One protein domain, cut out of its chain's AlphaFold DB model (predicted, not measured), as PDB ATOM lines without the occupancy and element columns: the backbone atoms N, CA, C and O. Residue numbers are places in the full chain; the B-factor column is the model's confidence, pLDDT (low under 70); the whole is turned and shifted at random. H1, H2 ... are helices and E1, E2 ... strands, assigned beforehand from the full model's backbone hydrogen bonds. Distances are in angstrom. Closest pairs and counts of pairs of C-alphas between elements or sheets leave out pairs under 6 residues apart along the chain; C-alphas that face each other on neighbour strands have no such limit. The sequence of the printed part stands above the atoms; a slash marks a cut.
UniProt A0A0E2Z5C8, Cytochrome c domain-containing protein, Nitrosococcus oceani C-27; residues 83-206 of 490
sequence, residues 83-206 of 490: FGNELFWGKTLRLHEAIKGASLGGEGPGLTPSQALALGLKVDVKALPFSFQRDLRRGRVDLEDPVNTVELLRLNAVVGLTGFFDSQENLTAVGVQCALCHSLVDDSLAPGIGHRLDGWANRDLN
ATOM      1  N   PHE A  83     136.507 169.742 156.824       98.38
ATOM      2  CA  PHE A  83     135.258 169.075 157.194       98.38
ATOM      3  C   PHE A  83     134.915 169.149 158.696       98.38
ATOM      4  O   PHE A  83     134.051 168.419 159.168       98.38
ATOM      5  N   GLY A  84     135.544 170.042 159.466       97.81
ATOM      6  CA  GLY A  84     135.359 170.138 160.919       97.81
ATOM      7  C   GLY A  84     136.294 169.281 161.757       97.81
ATOM      8  O   GLY A  84     136.128 169.209 162.976       97.81
ATOM      9  N   ASN A  85     137.281 168.645 161.130       98.44
ATOM     10  CA  ASN A  85     138.193 167.751 161.818       98.44
ATOM     11  C   ASN A  85     139.173 168.437 162.778       98.44
ATOM     12  O   ASN A  85     139.844 167.761 163.557       98.44
ATOM     13  N   GLU A  86     139.224 169.769 162.799       98.25
ATOM     14  CA  GLU A  86     139.985 170.524 163.789       98.25
ATOM     15  C   GLU A  86     139.510 170.270 165.227       98.25
ATOM     16  O   GLU A  86     140.267 170.463 166.182       98.25
ATOM     17  N   LEU A  87     138.273 169.788 165.394       97.75
ATOM     18  CA  LEU A  87     137.784 169.285 166.672       97.75
ATOM     19  C   LEU A  87     138.585 168.056 167.121       97.75
ATOM     20  O   LEU A  87     139.012 168.009 168.269       97.75
ATOM     21  N   PHE A  88     138.853 167.110 166.223       98.31
ATOM     22  CA  PHE A  88     139.631 165.916 166.539       98.31
ATOM     23  C   PHE A  88     141.136 166.211 166.594       98.31
ATOM     24  O   PHE A  88     141.751 166.106 167.653       98.31
ATOM     25  N   TRP A  89     141.731 166.653 165.483       98.38
ATOM     26  CA  TRP A  89     143.180 166.867 165.365       98.38
ATOM     27  C   TRP A  89     143.688 167.982 166.277       98.38
ATOM     28  O   TRP A  89     144.714 167.860 166.950       98.38
ATOM     29  N   GLY A  90     142.950 169.086 166.306       95.38
ATOM     30  CA  GLY A  90     143.281 170.253 167.096       95.38
ATOM     31  C   GLY A  90     142.928 170.062 168.560       95.38
ATOM     32  O   GLY A  90     143.813 170.205 169.394       95.38
ATOM     33  N   LYS A  91     141.666 169.763 168.888       94.62
ATOM     34  CA  LYS A  91     141.202 169.785 170.286       94.62
ATOM     35  C   LYS A  91     141.344 168.441 170.992       94.62
ATOM     36  O   LYS A  91     141.874 168.421 172.097       94.62
ATOM     37  N   THR A  92     140.920 167.338 170.379       98.12
ATOM     38  CA  THR A  92     140.993 166.016 171.020       98.12
ATOM     39  C   THR A  92     142.438 165.538 171.142       98.12
ATOM     40  O   THR A  92     142.874 165.223 172.246       98.12
ATOM     41  N   LEU A  93     143.206 165.535 170.046       98.38
ATOM     42  CA  LEU A  93     144.612 165.104 170.054       98.38
ATOM     43  C   LEU A  93     145.572 166.172 170.578       98.38
ATOM     44  O   LEU A  93     146.682 165.849 170.998       98.38
ATOM     45  N   ARG A  94     145.153 167.445 170.571       98.50
ATOM     46  CA  ARG A  94     145.961 168.591 171.028       98.50
ATOM     47  C   ARG A  94     147.219 168.820 170.184       98.50
ATOM     48  O   ARG A  94     148.198 169.384 170.660       98.50
ATOM     49  N   LEU A  95     147.197 168.447 168.898       98.31
ATOM     50  CA  LEU A  95     148.381 168.518 168.025       98.31
ATOM     51  C   LEU A  95     148.938 169.946 167.887       98.31
ATOM     52  O   LEU A  95     150.146 170.156 167.805       98.31
ATOM     53  N   HIS A  96     148.060 170.949 167.930       98.38
ATOM     54  CA  HIS A  96     148.446 172.359 167.907       98.38
ATOM     55  C   HIS A  96     149.338 172.769 169.096       98.38
ATOM     56  O   HIS A  96     150.123 173.708 168.978       98.38
ATOM     57  N   GLU A  97     149.249 172.080 170.235       98.62
ATOM     58  CA  GLU A  97     150.107 172.331 171.393       98.62
ATOM     59  C   GLU A  97     151.514 171.776 171.181       98.62
ATOM     60  O   GLU A  97     152.477 172.475 171.487       98.62
ATOM     61  N   ALA A  98     151.642 170.586 170.588       98.25
ATOM     62  CA  ALA A  98     152.939 170.032 170.202       98.25
ATOM     63  C   ALA A  98     153.630 170.873 169.122       98.25
ATOM     64  O   ALA A  98     154.843 171.058 169.162       98.25
ATOM     65  N   ILE A  99     152.860 171.444 168.187       98.44
ATOM     66  CA  ILE A  99     153.390 172.373 167.179       98.44
ATOM     67  C   ILE A  99     153.947 173.638 167.844       98.44
ATOM     68  O   ILE A  99     155.053 174.063 167.518       98.44
ATOM     69  N   LYS A 100     153.199 174.229 168.786       98.19
ATOM     70  CA  LYS A 100     153.624 175.426 169.529       98.19
ATOM     71  C   LYS A 100     154.858 175.171 170.397       98.19
ATOM     72  O   LYS A 100     155.769 175.994 170.414       98.19
ATOM     73  N   GLY A 101     154.871 174.068 171.142       98.00
ATOM     74  CA  GLY A 101     155.855 173.829 172.193       98.00
ATOM     75  C   GLY A 101     155.662 174.715 173.423       98.00
ATOM     76  O   GLY A 101     154.919 175.701 173.414       98.00
ATOM     77  N   ALA A 102     156.365 174.380 174.503       97.62
ATOM     78  CA  ALA A 102     156.253 175.062 175.791       97.62
ATOM     79  C   ALA A 102     156.601 176.560 175.715       97.62
ATOM     80  O   ALA A 102     155.992 177.372 176.409       97.62
ATOM     81  N   SER A 103     157.529 176.952 174.832       95.62
ATOM     82  CA  SER A 103     157.930 178.354 174.635       95.62
ATOM     83  C   SER A 103     156.800 179.246 174.101       95.62
ATOM     84  O   SER A 103     156.835 180.459 174.306       95.62
ATOM     85  N   LEU A 104     155.785 178.654 173.462       96.62
ATOM     86  CA  LEU A 104     154.613 179.333 172.903       96.62
ATOM     87  C   LEU A 104     153.304 178.924 173.598       96.62
ATOM     88  O   LEU A 104     152.221 179.122 173.046       96.62
ATOM     89  N   GLY A 105     153.384 178.359 174.807       96.12
ATOM     90  CA  GLY A 105     152.208 177.944 175.580       96.12
ATOM     91  C   GLY A 105     151.516 176.695 175.021       96.12
ATOM     92  O   GLY A 105     150.289 176.594 175.059       96.12
ATOM     93  N   GLY A 106     152.286 175.793 174.417       97.25
ATOM     94  CA  GLY A 106     151.902 174.417 174.111       97.25
ATOM     95  C   GLY A 106     152.666 173.408 174.974       97.25
ATOM     96  O   GLY A 106     153.104 173.734 176.077       97.25
ATOM     97  N   GLU A 107     152.866 172.199 174.453       97.50
ATOM     98  CA  GLU A 107     153.550 171.099 175.141       97.50
ATOM     99  C   GLU A 107     154.749 170.596 174.323       97.50
ATOM    100  O   GLU A 107     154.742 170.627 173.095       97.50
ATOM    101  N   GLY A 108     155.804 170.142 175.002       96.81
ATOM    102  CA  GLY A 108     157.024 169.659 174.347       96.81
ATOM    103  C   GLY A 108     157.910 170.773 173.759       96.81
ATOM    104  O   GLY A 108     157.757 171.947 174.108       96.81
ATOM    105  N   PRO A 109     158.885 170.423 172.900       97.19
ATOM    106  CA  PRO A 109     159.867 171.374 172.368       97.19
ATOM    107  C   PRO A 109     159.313 172.329 171.298       97.19
ATOM    108  O   PRO A 109     159.942 173.349 171.023       97.19
ATOM    109  N   GLY A 110     158.142 172.038 170.724       98.06
ATOM    110  CA  GLY A 110     157.633 172.733 169.542       98.06
ATOM    111  C   GLY A 110     158.153 172.102 168.253       98.06
ATOM    112  O   GLY A 110     159.210 171.474 168.245       98.06
ATOM    113  N   LEU A 111     157.399 172.261 167.165       98.38
ATOM    114  CA  LEU A 111     157.778 171.755 165.848       98.38
ATOM    115  C   LEU A 111     158.447 172.873 165.049       98.38
ATOM    116  O   LEU A 111     157.791 173.857 164.706       98.38
ATOM    117  N   THR A 112     159.729 172.735 164.720       98.62
ATOM    118  CA  THR A 112     160.446 173.727 163.900       98.62
ATOM    119  C   THR A 112     160.143 173.555 162.407       98.62
ATOM    120  O   THR A 112     159.746 172.464 161.986       98.62
ATOM    121  N   PRO A 113     160.338 174.590 161.565       98.44
ATOM    122  CA  PRO A 113     160.202 174.440 160.118       98.44
ATOM    123  C   PRO A 113     161.082 173.328 159.529       98.44
ATOM    124  O   PRO A 113     160.604 172.557 158.698       98.44
ATOM    125  N   SER A 114     162.332 173.196 159.982       98.38
ATOM    126  CA  SER A 114     163.226 172.111 159.554       98.38
ATOM    127  C   SER A 114     162.666 170.733 159.911       98.38
ATOM    128  O   SER A 114     162.666 169.833 159.072       98.38
ATOM    129  N   GLN A 115     162.132 170.562 161.126       98.62
ATOM    130  CA  GLN A 115     161.495 169.312 161.546       98.62
ATOM    131  C   GLN A 115     160.209 169.029 160.759       98.62
ATOM    132  O   GLN A 115     159.983 167.897 160.343       98.62
ATOM    133  N   ALA A 116     159.385 170.048 160.499       98.62
ATOM    134  CA  ALA A 116     158.174 169.919 159.693       98.62
ATOM    135  C   ALA A 116     158.492 169.438 158.264       98.62
ATOM    136  O   ALA A 116     157.885 168.479 157.784       98.62
ATOM    137  N   LEU A 117     159.491 170.044 157.611       98.50
ATOM    138  CA  LEU A 117     159.992 169.605 156.302       98.50
ATOM    139  C   LEU A 117     160.610 168.198 156.378       98.50
ATOM    140  O   LEU A 117     160.442 167.388 155.465       98.50
ATOM    141  N   ALA A 118     161.292 167.868 157.481       98.38
ATOM    142  CA  ALA A 118     161.844 166.536 157.701       98.38
ATOM    143  C   ALA A 118     160.746 165.460 157.801       98.38
ATOM    144  O   ALA A 118     160.924 164.373 157.253       98.38
ATOM    145  N   LEU A 119     159.600 165.791 158.401       98.62
ATOM    146  CA  LEU A 119     158.389 164.963 158.443       98.62
ATOM    147  C   LEU A 119     157.617 164.937 157.112       98.62
ATOM    148  O   LEU A 119     156.563 164.310 157.036       98.62
ATOM    149  N   GLY A 120     158.107 165.620 156.074       98.50
ATOM    150  CA  GLY A 120     157.507 165.644 154.743       98.50
ATOM    151  C   GLY A 120     156.343 166.616 154.575       98.50
ATOM    152  O   GLY A 120     155.682 166.583 153.535       98.50
ATOM    153  N   LEU A 121     156.090 167.506 155.543       98.75
ATOM    154  CA  LEU A 121     155.177 168.629 155.326       98.75
ATOM    155  C   LEU A 121     155.750 169.542 154.239       98.75
ATOM    156  O   LEU A 121     156.958 169.755 154.160       98.75
ATOM    157  N   LYS A 122     154.875 170.071 153.384       98.75
ATOM    158  CA  LYS A 122     155.260 170.917 152.249       98.75
ATOM    159  C   LYS A 122     154.725 172.331 152.439       98.75
ATOM    160  O   LYS A 122     153.707 172.530 153.103       98.75
ATOM    161  N   VAL A 123     155.389 173.317 151.844       98.75
ATOM    162  CA  VAL A 123     155.008 174.732 151.941       98.75
ATOM    163  C   VAL A 123     154.727 175.303 150.554       98.75
ATOM    164  O   VAL A 123     155.569 175.252 149.659       98.75
ATOM    165  N   ASP A 124     153.543 175.888 150.384       98.50
ATOM    166  CA  ASP A 124     153.146 176.575 149.162       98.50
ATOM    167  C   ASP A 124     153.774 177.964 149.086       98.50
ATOM    168  O   ASP A 124     153.402 178.891 149.812       98.50
ATOM    169  N   VAL A 125     154.685 178.132 148.135       98.12
ATOM    170  CA  VAL A 125     155.372 179.401 147.892       98.12
ATOM    171  C   VAL A 125     154.409 180.545 147.561       98.12
ATOM    172  O   VAL A 125     154.710 181.698 147.870       98.12
ATOM    173  N   LYS A 126     153.234 180.258 146.977       96.88
ATOM    174  CA  LYS A 126     152.255 181.294 146.610       96.88
ATOM    175  C   LYS A 126     151.593 181.945 147.820       96.88
ATOM    176  O   LYS A 126     151.160 183.088 147.713       96.88
ATOM    177  N   ALA A 127     151.525 181.240 148.947       97.19
ATOM    178  CA  ALA A 127     150.982 181.769 150.194       97.19
ATOM    179  C   ALA A 127     152.001 182.641 150.955       97.19
ATOM    180  O   ALA A 127     151.627 183.417 151.832       97.19
ATOM    181  N   LEU A 128     153.292 182.547 150.617       96.94
ATOM    182  CA  LEU A 128     154.351 183.280 151.307       96.94
ATOM    183  C   LEU A 128     154.475 184.722 150.789       96.94
ATOM    184  O   LEU A 128     154.661 184.921 149.583       96.94
ATOM    185  N   PRO A 129     154.509 185.741 151.673       96.19
ATOM    186  CA  PRO A 129     154.832 187.110 151.284       96.19
ATOM    187  C   PRO A 129     156.191 187.203 150.577       96.19
ATOM    188  O   PRO A 129     157.153 186.531 150.953       96.19
ATOM    189  N   PHE A 130     156.322 188.101 149.595       95.62
ATOM    190  CA  PHE A 130     157.569 188.256 148.829       95.62
ATOM    191  C   PHE A 130     158.797 188.544 149.714       95.62
ATOM    192  O   PHE A 130     159.900 188.065 149.441       95.62
ATOM    193  N   SER A 131     158.614 189.310 150.796       93.75
ATOM    194  CA  SER A 131     159.657 189.568 151.795       93.75
ATOM    195  C   SER A 131     160.137 188.281 152.465       93.75
ATOM    196  O   SER A 131     161.346 188.072 152.544       93.75
ATOM    197  N   PHE A 132     159.212 187.406 152.867       93.50
ATOM    198  CA  PHE A 132     159.517 186.112 153.472       93.50
ATOM    199  C   PHE A 132     160.299 185.230 152.497       93.50
ATOM    200  O   PHE A 132     161.366 184.733 152.842       93.50
ATOM    201  N   GLN A 133     159.854 185.123 151.239       95.31
ATOM    202  CA  GLN A 133     160.570 184.356 150.212       95.31
ATOM    203  C   GLN A 133     161.999 184.873 149.981       95.31
ATOM    204  O   GLN A 133     162.943 184.100 149.819       95.31
ATOM    205  N   ARG A 134     162.183 186.201 149.949       95.88
ATOM    206  CA  ARG A 134     163.506 186.826 149.804       95.88
ATOM    207  C   ARG A 134     164.402 186.526 151.001       95.88
ATOM    208  O   ARG A 134     165.593 186.286 150.812       95.88
ATOM    209  N   ASP A 135     163.860 186.603 152.208       94.25
ATOM    210  CA  ASP A 135     164.626 186.398 153.433       94.25
ATOM    211  C   ASP A 135     164.967 184.908 153.620       94.25
ATOM    212  O   ASP A 135     166.097 184.601 153.996       94.25
ATOM    213  N   LEU A 136     164.078 183.997 153.207       93.75
ATOM    214  CA  LEU A 136     164.334 182.556 153.130       93.75
ATOM    215  C   LEU A 136     165.486 182.241 152.160       93.75
ATOM    216  O   LEU A 136     166.459 181.607 152.559       93.75
ATOM    217  N   ARG A 137     165.472 182.797 150.936       93.75
ATOM    218  CA  ARG A 137     166.589 182.662 149.966       93.75
ATOM    219  C   ARG A 137     167.933 183.172 150.487       93.75
ATOM    220  O   ARG A 137     168.977 182.793 149.971       93.75
ATOM    221  N   ARG A 138     167.919 184.081 151.464       94.94
ATOM    222  CA  ARG A 138     169.122 184.672 152.069       94.94
ATOM    223  C   ARG A 138     169.530 183.993 153.379       94.94
ATOM    224  O   ARG A 138     170.430 184.515 154.033       94.94
ATOM    225  N   GLY A 139     168.862 182.909 153.785       93.12
ATOM    226  CA  GLY A 139     169.123 182.220 155.053       93.12
ATOM    227  C   GLY A 139     168.841 183.085 156.285       93.12
ATOM    228  O   GLY A 139     169.523 182.964 157.294       93.12
ATOM    229  N   ARG A 140     167.894 184.029 156.187       94.12
ATOM    230  CA  ARG A 140     167.546 184.968 157.274       94.12
ATOM    231  C   ARG A 140     166.296 184.565 158.053       94.12
ATOM    232  O   ARG A 140     165.957 185.240 159.021       94.12
ATOM    233  N   VAL A 141     165.593 183.533 157.594       93.62
ATOM    234  CA  VAL A 141     164.490 182.911 158.332       93.62
ATOM    235  C   VAL A 141     165.095 181.822 159.206       93.62
ATOM    236  O   VAL A 141     165.825 180.975 158.699       93.62
ATOM    237  N   ASP A 142     164.807 181.868 160.503       95.50
ATOM    238  CA  ASP A 142     165.260 180.851 161.447       95.50
ATOM    239  C   ASP A 142     164.381 179.597 161.322       95.50
ATOM    240  O   ASP A 142     163.230 179.583 161.757       95.50
ATOM    241  N   LEU A 143     164.897 178.551 160.681       96.81
ATOM    242  CA  LEU A 143     164.162 177.297 160.494       96.81
ATOM    243  C   LEU A 143     164.193 176.389 161.734       96.81
ATOM    244  O   LEU A 143     163.573 175.329 161.709       96.81
ATOM    245  N   GLU A 144     164.850 176.823 162.812       97.75
ATOM    246  CA  GLU A 144     164.948 176.111 164.089       97.75
ATOM    247  C   GLU A 144     164.088 176.741 165.199       97.75
ATOM    248  O   GLU A 144     164.058 176.236 166.319       97.75
ATOM    249  N   ASP A 145     163.340 177.809 164.900       97.44
ATOM    250  CA  ASP A 145     162.389 178.426 165.832       97.44
ATOM    251  C   ASP A 145     160.942 177.970 165.526       97.44
ATOM    252  O   ASP A 145     160.414 178.298 164.452       97.44
ATOM    253  N   PRO A 146     160.248 177.269 166.454       97.81
ATOM    254  CA  PRO A 146     158.845 176.870 166.294       97.81
ATOM    255  C   PRO A 146     157.879 178.026 165.997       97.81
ATOM    256  O   PRO A 146     156.831 177.811 165.381       97.81
ATOM    257  N   VAL A 147     158.229 179.270 166.357       97.44
ATOM    258  CA  VAL A 147     157.451 180.469 165.989       97.44
ATOM    259  C   VAL A 147     157.221 180.538 164.483       97.44
ATOM    260  O   VAL A 147     156.132 180.919 164.045       97.44
ATOM    261  N   ASN A 148     158.212 180.149 163.679       97.06
ATOM    262  CA  ASN A 148     158.104 180.225 162.227       97.06
ATOM    263  C   ASN A 148     157.190 179.133 161.653       97.06
ATOM    264  O   ASN A 148     156.533 179.384 160.648       97.06
ATOM    265  N   THR A 149     157.032 177.978 162.310       98.31
ATOM    266  CA  THR A 149     156.001 176.990 161.932       98.31
ATOM    267  C   THR A 149     154.600 177.534 162.190       98.31
ATOM    268  O   THR A 149     153.722 177.433 161.332       98.31
ATOM    269  N   VAL A 150     154.391 178.166 163.349       98.38
ATOM    270  CA  VAL A 150     153.109 178.809 163.681       98.38
ATOM    271  C   VAL A 150     152.796 179.943 162.698       98.38
ATOM    272  O   VAL A 150     151.649 180.082 162.273       98.38
ATOM    273  N   GLU A 151     153.799 180.717 162.277       97.44
ATOM    274  CA  GLU A 151     153.630 181.752 161.250       97.44
ATOM    275  C   GLU A 151     153.276 181.164 159.876       97.44
ATOM    276  O   GLU A 151     152.374 181.667 159.210       97.44
ATOM    277  N   LEU A 152     153.911 180.064 159.455       98.44
ATOM    278  CA  LEU A 152     153.558 179.381 158.203       98.44
ATOM    279  C   LEU A 152     152.104 178.881 158.209       98.44
ATOM    280  O   LEU A 152     151.416 178.983 157.191       98.44
ATOM    281  N   LEU A 153     151.611 178.390 159.351       98.50
ATOM    282  CA  LEU A 153     150.203 178.022 159.525       98.50
ATOM    283  C   LEU A 153     149.279 179.244 159.486       98.50
ATOM    284  O   LEU A 153     148.219 179.184 158.867       98.50
ATOM    285  N   ARG A 154     149.687 180.367 160.092       97.81
ATOM    286  CA  ARG A 154     148.941 181.639 160.047       97.81
ATOM    287  C   ARG A 154     148.806 182.173 158.622       97.81
ATOM    288  O   ARG A 154     147.754 182.687 158.256       97.81
ATOM    289  N   LEU A 155     149.845 182.004 157.809       97.31
ATOM    290  CA  LEU A 155     149.845 182.343 156.384       97.31
ATOM    291  C   LEU A 155     149.063 181.338 155.519       97.31
ATOM    292  O   LEU A 155     148.972 181.538 154.310       97.31
ATOM    293  N   ASN A 156     148.521 180.260 156.105       97.62
ATOM    294  CA  ASN A 156     147.903 179.142 155.382       97.62
ATOM    295  C   ASN A 156     148.838 178.562 154.295       97.62
ATOM    296  O   ASN A 156     148.414 178.180 153.199       97.62
ATOM    297  N   ALA A 157     150.143 178.559 154.588       98.44
ATOM    298  CA  ALA A 157     151.187 178.182 153.643       98.44
ATOM    299  C   ALA A 157     151.558 176.700 153.723       98.44
ATOM    300  O   ALA A 157     152.082 176.161 152.752       98.44
ATOM    301  N   VAL A 158     151.277 176.024 154.839       98.69
ATOM    302  CA  VAL A 158     151.521 174.582 154.967       98.69
ATOM    303  C   VAL A 158     150.469 173.820 154.158       98.69
ATOM    304  O   VAL A 158     149.268 173.967 154.371       98.69
ATOM    305  N   VAL A 159     150.912 173.028 153.186       98.81
ATOM    306  CA  VAL A 159     150.018 172.278 152.299       98.81
ATOM    307  C   VAL A 159     149.307 171.194 153.102       98.81
ATOM    308  O   VAL A 159     149.957 170.369 153.737       98.81
ATOM    309  N   GLY A 160     147.972 171.190 153.068       98.38
ATOM    310  CA  GLY A 160     147.177 170.169 153.743       98.38
ATOM    311  C   GLY A 160     146.826 170.459 155.201       98.38
ATOM    312  O   GLY A 160     146.150 169.634 155.813       98.38
ATOM    313  N   LEU A 161     147.276 171.587 155.768       98.25
ATOM    314  CA  LEU A 161     147.049 171.949 157.168       98.25
ATOM    315  C   LEU A 161     146.517 173.377 157.304       98.25
ATOM    316  O   LEU A 161     147.143 174.330 156.845       98.25
ATOM    317  N   THR A 162     145.403 173.533 158.018       98.31
ATOM    318  CA  THR A 162     144.879 174.845 158.427       98.31
ATOM    319  C   THR A 162     145.109 175.060 159.914       98.31
ATOM    320  O   THR A 162     144.692 174.241 160.732       98.31
ATOM    321  N   GLY A 163     145.734 176.184 160.271       98.25
ATOM    322  CA  GLY A 163     145.799 176.659 161.652       98.25
ATOM    323  C   GLY A 163     144.601 177.537 162.011       98.25
ATOM    324  O   GLY A 163     144.217 178.414 161.240       98.25
ATOM    325  N   PHE A 164     144.039 177.332 163.201       98.50
ATOM    326  CA  PHE A 164     142.947 178.138 163.748       98.50
ATOM    327  C   PHE A 164     143.458 178.994 164.901       98.50
ATOM    328  O   PHE A 164     144.073 178.483 165.842       98.50
ATOM    329  N   PHE A 165     143.190 180.297 164.835       98.12
ATOM    330  CA  PHE A 165     143.739 181.284 165.758       98.12
ATOM    331  C   PHE A 165     142.631 182.008 166.525       98.12
ATOM    332  O   PHE A 165     141.578 182.309 165.962       98.12
ATOM    333  N   ASP A 166     142.863 182.274 167.811       96.19
ATOM    334  CA  ASP A 166     141.955 183.083 168.632       96.19
ATOM    335  C   ASP A 166     142.111 184.593 168.364       96.19
ATOM    336  O   ASP A 166     142.923 185.039 167.549       96.19
ATOM    337  N   SER A 167     141.334 185.416 169.077       95.56
ATOM    338  CA  SER A 167     141.401 186.881 168.959       95.56
ATOM    339  C   SER A 167     142.727 187.501 169.420       95.56
ATOM    340  O   SER A 167     142.979 188.676 169.155       95.56
ATOM    341  N   GLN A 168     143.558 186.738 170.130       94.31
ATOM    342  CA  GLN A 168     144.885 187.115 170.605       94.31
ATOM    343  C   GLN A 168     145.992 186.560 169.691       94.31
ATOM    344  O   GLN A 168     147.170 186.694 170.014       94.31
ATOM    345  N   GLU A 169     145.620 185.977 168.546       93.62
ATOM    346  CA  GLU A 169     146.501 185.332 167.571       93.62
ATOM    347  C   GLU A 169     147.258 184.102 168.087       93.62
ATOM    348  O   GLU A 169     148.291 183.725 167.516       93.62
ATOM    349  N   ASN A 170     146.744 183.434 169.119       95.56
ATOM    350  CA  ASN A 170     147.277 182.147 169.554       95.56
ATOM    351  C   ASN A 170     146.694 181.022 168.701       95.56
ATOM    352  O   ASN A 170     145.489 180.979 168.455       95.56
ATOM    353  N   LEU A 171     147.540 180.074 168.293       98.19
ATOM    354  CA  LEU A 171     147.091 178.842 167.647       98.19
ATOM    355  C   LEU A 171     146.335 177.976 168.673       98.19
ATOM    356  O   LEU A 171     146.899 177.613 169.711       98.19
ATOM    357  N   THR A 172     145.075 177.651 168.375       97.88
ATOM    358  CA  THR A 172     144.149 176.917 169.267       97.88
ATOM    359  C   THR A 172     143.656 175.588 168.698       97.88
ATOM    360  O   THR A 172     143.112 174.767 169.431       97.88
ATOM    361  N   ALA A 173     143.829 175.360 167.398       98.31
ATOM    362  CA  ALA A 173     143.559 174.082 166.755       98.31
ATOM    363  C   ALA A 173     144.283 174.007 165.407       98.31
ATOM    364  O   ALA A 173     144.681 175.027 164.838       98.31
ATOM    365  N   VAL A 174     144.417 172.791 164.886       98.38
ATOM    366  CA  VAL A 174     144.819 172.524 163.505       98.38
ATOM    367  C   VAL A 174     143.844 171.526 162.898       98.38
ATOM    368  O   VAL A 174     143.363 170.644 163.606       98.38
ATOM    369  N   GLY A 175     143.547 171.682 161.613       98.50
ATOM    370  CA  GLY A 175     142.764 170.728 160.831       98.50
ATOM    371  C   GLY A 175     143.552 170.241 159.620       98.50
ATOM    372  O   GLY A 175     144.419 170.959 159.116       98.50
ATOM    373  N   VAL A 176     143.248 169.027 159.168       98.69
ATOM    374  CA  VAL A 176     143.891 168.378 158.014       98.69
ATOM    375  C   VAL A 176     142.978 168.420 156.787       98.69
ATOM    376  O   VAL A 176     141.760 168.499 156.926       98.69
ATOM    377  N   GLN A 177     143.549 168.355 155.587       98.50
ATOM    378  CA  GLN A 177     142.834 168.407 154.301       98.50
ATOM    379  C   GLN A 177     143.293 167.258 153.389       98.50
ATOM    380  O   GLN A 177     144.363 166.686 153.606       98.50
ATOM    381  N   CYS A 178     142.565 166.976 152.303       98.56
ATOM    382  CA  CYS A 178     142.964 165.957 151.318       98.56
ATOM    383  C   CYS A 178     144.368 166.219 150.734       98.56
ATOM    384  O   CYS A 178     145.146 165.287 150.508       98.56
ATOM    385  N   ALA A 179     144.714 167.494 150.533       98.62
ATOM    386  CA  ALA A 179     146.012 167.919 150.018       98.62
ATOM    387  C   ALA A 179     147.210 167.540 150.912       98.62
ATOM    388  O   ALA A 179     148.334 167.546 150.420       98.62
ATOM    389  N   LEU A 180     147.009 167.182 152.189       98.69
ATOM    390  CA  LEU A 180     148.102 166.765 153.078       98.69
ATOM    391  C   LEU A 180     148.841 165.545 152.517       98.69
ATOM    392  O   LEU A 180     150.063 165.563 152.368       98.69
ATOM    393  N   CYS A 181     148.080 164.512 152.151       98.50
ATOM    394  CA  CYS A 181     148.603 163.249 151.631       98.50
ATOM    395  C   CYS A 181     148.757 163.257 150.104       98.50
ATOM    396  O   CYS A 181     149.616 162.563 149.558       98.50
ATOM    397  N   HIS A 182     147.915 164.028 149.410       98.12
ATOM    398  CA  HIS A 182     147.760 163.974 147.955       98.12
ATOM    399  C   HIS A 182     148.218 165.253 147.245       98.12
ATOM    400  O   HIS A 182     147.701 165.613 146.182       98.12
ATOM    401  N   SER A 183     149.162 165.988 147.826       98.31
ATOM    402  CA  SER A 183     149.857 167.067 147.126       98.31
ATOM    403  C   SER A 183     151.337 167.107 147.470       98.31
ATOM    404  O   SER A 183     151.743 166.881 148.608       98.31
ATOM    405  N   LEU A 184     152.135 167.460 146.468       97.25
ATOM    406  CA  LEU A 184     153.538 167.841 146.614       97.25
ATOM    407  C   LEU A 184     153.715 169.322 146.268       97.25
ATOM    408  O   LEU A 184     152.750 170.041 145.990       97.25
ATOM    409  N   VAL A 185     154.963 169.780 146.278       98.50
ATOM    410  CA  VAL A 185     155.364 171.062 145.698       98.50
ATOM    411  C   VAL A 185     156.549 170.854 144.767       98.50
ATOM    412  O   VAL A 185     157.279 169.889 144.927       98.50
ATOM    413  N   ASP A 186     156.743 171.750 143.804       97.62
ATOM    414  CA  ASP A 186     157.795 171.647 142.778       97.62
ATOM    415  C   ASP A 186     159.214 172.059 143.233       97.62
ATOM    416  O   ASP A 186     160.086 172.273 142.393       97.62
ATOM    417  N   ASP A 187     159.434 172.244 144.539       97.44
ATOM    418  CA  ASP A 187     160.698 172.689 145.153       97.44
ATOM    419  C   ASP A 187     161.324 173.970 144.551       97.44
ATOM    420  O   ASP A 187     162.512 174.245 144.724       97.44
ATOM    421  N   SER A 188     160.531 174.798 143.860       97.25
ATOM    422  CA  SER A 188     161.021 175.982 143.132       97.25
ATOM    423  C   SER A 188     161.653 177.073 144.004       97.25
ATOM    424  O   SER A 188     162.336 177.955 143.474       97.25
ATOM    425  N   LEU A 189     161.436 177.049 145.325       96.38
ATOM    426  CA  LEU A 189     162.078 177.968 146.267       96.38
ATOM    427  C   LEU A 189     163.178 177.295 147.095       96.38
ATOM    428  O   LEU A 189     164.240 177.890 147.281       96.38
ATOM    429  N   ALA A 190     162.893 176.107 147.625       95.62
ATOM    430  CA  ALA A 190     163.786 175.267 148.419       95.62
ATOM    431  C   ALA A 190     163.197 173.842 148.490       95.62
ATOM    432  O   ALA A 190     162.004 173.688 148.227       95.62
ATOM    433  N   PRO A 191     163.963 172.814 148.896       95.88
ATOM    434  CA  PRO A 191     163.406 171.479 149.118       95.88
ATOM    435  C   PRO A 191     162.194 171.505 150.063       95.88
ATOM    436  O   PRO A 191     162.274 172.025 151.177       95.88
ATOM    437  N   GLY A 192     161.060 170.974 149.607       97.44
ATOM    438  CA  GLY A 192     159.774 170.997 150.304       97.44
ATOM    439  C   GLY A 192     159.019 172.332 150.246       97.44
ATOM    440  O   GLY A 192     157.971 172.451 150.885       97.44
ATOM    441  N   ILE A 193     159.502 173.326 149.489       98.50
ATOM    442  CA  ILE A 193     158.898 174.661 149.359       98.50
ATOM    443  C   ILE A 193     158.807 175.070 147.882       98.50
ATOM    444  O   ILE A 193     159.813 175.363 147.231       98.50
ATOM    445  N   GLY A 194     157.587 175.170 147.356       98.44
ATOM    446  CA  GLY A 194     157.365 175.426 145.932       98.44
ATOM    447  C   GLY A 194     155.895 175.606 145.568       98.44
ATOM    448  O   GLY A 194     155.049 175.834 146.432       98.44
ATOM    449  N   HIS A 195     155.571 175.525 144.281       98.38
ATOM    450  CA  HIS A 195     154.195 175.579 143.797       98.38
ATOM    451  C   HIS A 195     153.511 174.223 143.971       98.38
ATOM    452  O   HIS A 195     154.089 173.195 143.629       98.38
ATOM    453  N   ARG A 196     152.264 174.226 144.462       97.44
ATOM    454  CA  ARG A 196     151.486 172.996 144.691       97.44
ATOM    455  C   ARG A 196     151.299 172.160 143.426       97.44
ATOM    456  O   ARG A 196     150.922 172.686 142.375       97.44
ATOM    457  N   LEU A 197     151.460 170.853 143.602       97.81
ATOM    458  CA  LEU A 197     151.217 169.795 142.634       97.81
ATOM    459  C   LEU A 197     150.136 168.856 143.193       97.81
ATOM    460  O   LEU A 197     150.433 167.891 143.898       97.81
ATOM    461  N   ASP A 198     148.871 169.160 142.908       98.31
ATOM    462  CA  ASP A 198     147.735 168.365 143.386       98.31
ATOM    463  C   ASP A 198     147.646 167.028 142.643       98.31
ATOM    464  O   ASP A 198     147.922 166.943 141.446       98.31
ATOM    465  N   GLY A 199     147.243 165.976 143.353       97.38
ATOM    466  CA  GLY A 199     147.139 164.618 142.818       97.38
ATOM    467  C   GLY A 199     148.386 163.767 143.029       97.38
ATOM    468  O   GLY A 199     148.317 162.539 142.961       97.38
ATOM    469  N   TRP A 200     149.517 164.403 143.325       97.75
ATOM    470  CA  TRP A 200     150.785 163.733 143.577       97.75
ATOM    471  C   TRP A 200     150.818 163.189 145.004       97.75
ATOM    472  O   TRP A 200     150.509 163.907 145.952       97.75
ATOM    473  N   ALA A 201     151.202 161.924 145.171       97.19
ATOM    474  CA  ALA A 201     151.350 161.335 146.499       97.19
ATOM    475  C   ALA A 201     152.536 161.954 147.249       97.19
ATOM    476  O   ALA A 201     153.665 161.915 146.754       97.19
ATOM    477  N   ASN A 202     152.311 162.447 148.467       98.38
ATOM    478  CA  ASN A 202     153.383 162.955 149.311       98.38
ATOM    479  C   ASN A 202     154.178 161.801 149.944       98.38
ATOM    480  O   ASN A 202     153.912 161.380 151.068       98.38
ATOM    481  N   ARG A 203     155.159 161.267 149.204       97.44
ATOM    482  CA  ARG A 203     155.992 160.134 149.651       97.44
ATOM    483  C   ARG A 203     156.945 160.461 150.797       97.44
ATOM    484  O   ARG A 203     157.472 159.535 151.400       97.44
ATOM    485  N   ASP A 204     157.131 161.736 151.119       98.25
ATOM    486  CA  ASP A 204     157.939 162.146 152.268       98.25
ATOM    487  C   ASP A 204     157.131 162.221 153.562       98.25
ATOM    488  O   ASP A 204     157.722 162.229 154.642       98.25
ATOM    489  N   LEU A 205     155.799 162.316 153.470       98.75
ATOM    490  CA  LEU A 205     154.946 162.587 154.619       98.75
ATOM    491  C   LEU A 205     154.978 161.429 155.613       98.75
ATOM    492  O   LEU A 205     154.487 160.339 155.325       98.75
ATOM    493  N   ASN A 206     155.496 161.675 156.810       98.75
ATOM    494  CA  ASN A 206     155.482 160.708 157.896       98.75
ATOM    495  C   ASN A 206     154.276 160.957 158.807       98.75
ATOM    496  O   ASN A 206     154.381 161.596 159.854       98.75
TER     497      ASN A 206
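What this domain is: This is residues 83 to 206 of the 490 residues of the protein "Cytochrome c domain-containing protein" of Nitrosococcus oceani C-27 (UniProt A0A0E2Z5C8). A two-stranded hairpin, E1 and E2, has short helices packed about it, H1 and H2 on E2 and H5 on E1, while a second, smaller hairpin, E3 and E4, lies away from it beyond the short helix H6. H3 packs on H5 near the middle, H4 lies by itself at the outside, and the two long links, H2 to H3 and H3 to H4, join H2, H3 and H4. The printed part has 124 residues with six named helices and four named strands, in the order H1 H2 H3 H4 H5 E1 E2 H6 E3 E4; both sheets, E1 - E2 and E3 - E4, are antiparallel. The class is mixed, helices and strands, with under half of the residues in named elements. The whole is compact and rounded, with a radius of gyration of the C-alphas of 13.7 A and spans of 35 by 32 by 25 A.

Where its parts are: E1, residues 161 to 165, is 13.1 A long from first to last C-alpha, and E2, residues 171 to 176, is 14.6 A. H5, residues 146 to 154, is the longest helix at 12.6 A. H1 is residues 86 to 92, beginning at C-alpha 86 (139.985, 170.524, 163.789). H2 is residues 95 to 100, H3 residues 113 to 118, and H4 residues 130 to 137, 10.7 A long. H6 is residues 179 to 182, E3 residues 183 to 185, and E4 residues 196 to 198, ending at C-alpha 198 (147.735, 168.365, 143.386).

How they stand to each other: E1 and E2 form an antiparallel hairpin at 156 degrees, with N 164 and O 173 2.9 A apart and N 175 and O 162 2.9 A apart. The closest C-alphas of H1 and E2, Gly 90 and Ala 173, are 3.9 A apart; those of H2 and E2, His 96 and Ala 173, 5.3 A; those of H5 and E1, Leu 153 and Gly 163, 5.1 A. H2 and H5 touch at Lys 100 and Pro 146, with C-alphas 6.3 A apart, at a steep tilt of 57 degrees, opposite ways. H3 and H5 touch at Pro 113 and Thr 149, with C-alphas 5.2 A apart, about perpendicular at 87 degrees. H4 is apart from each other named element. The closest C-alphas of H6 and E1, Leu 180 and Leu 161, are 6.7 A apart. E3 and E4 form an antiparallel hairpin at 152 degrees, with N 197 and O 184 2.8 A apart. In H1 to H5 every O i to N i+4 pair is within hydrogen-bond range; H6 is too short for such a pair.

The domain as a whole: The two C-alphas farthest apart, Thr 92 and Arg 138, are 38.7 A apart. The links H2 to H3 and H3 to H4 are long. Residues 123 to 124 pair in parallel with residues 193 to 194. The printed part has no cut, and no printed residue is under 70 in pLDDT.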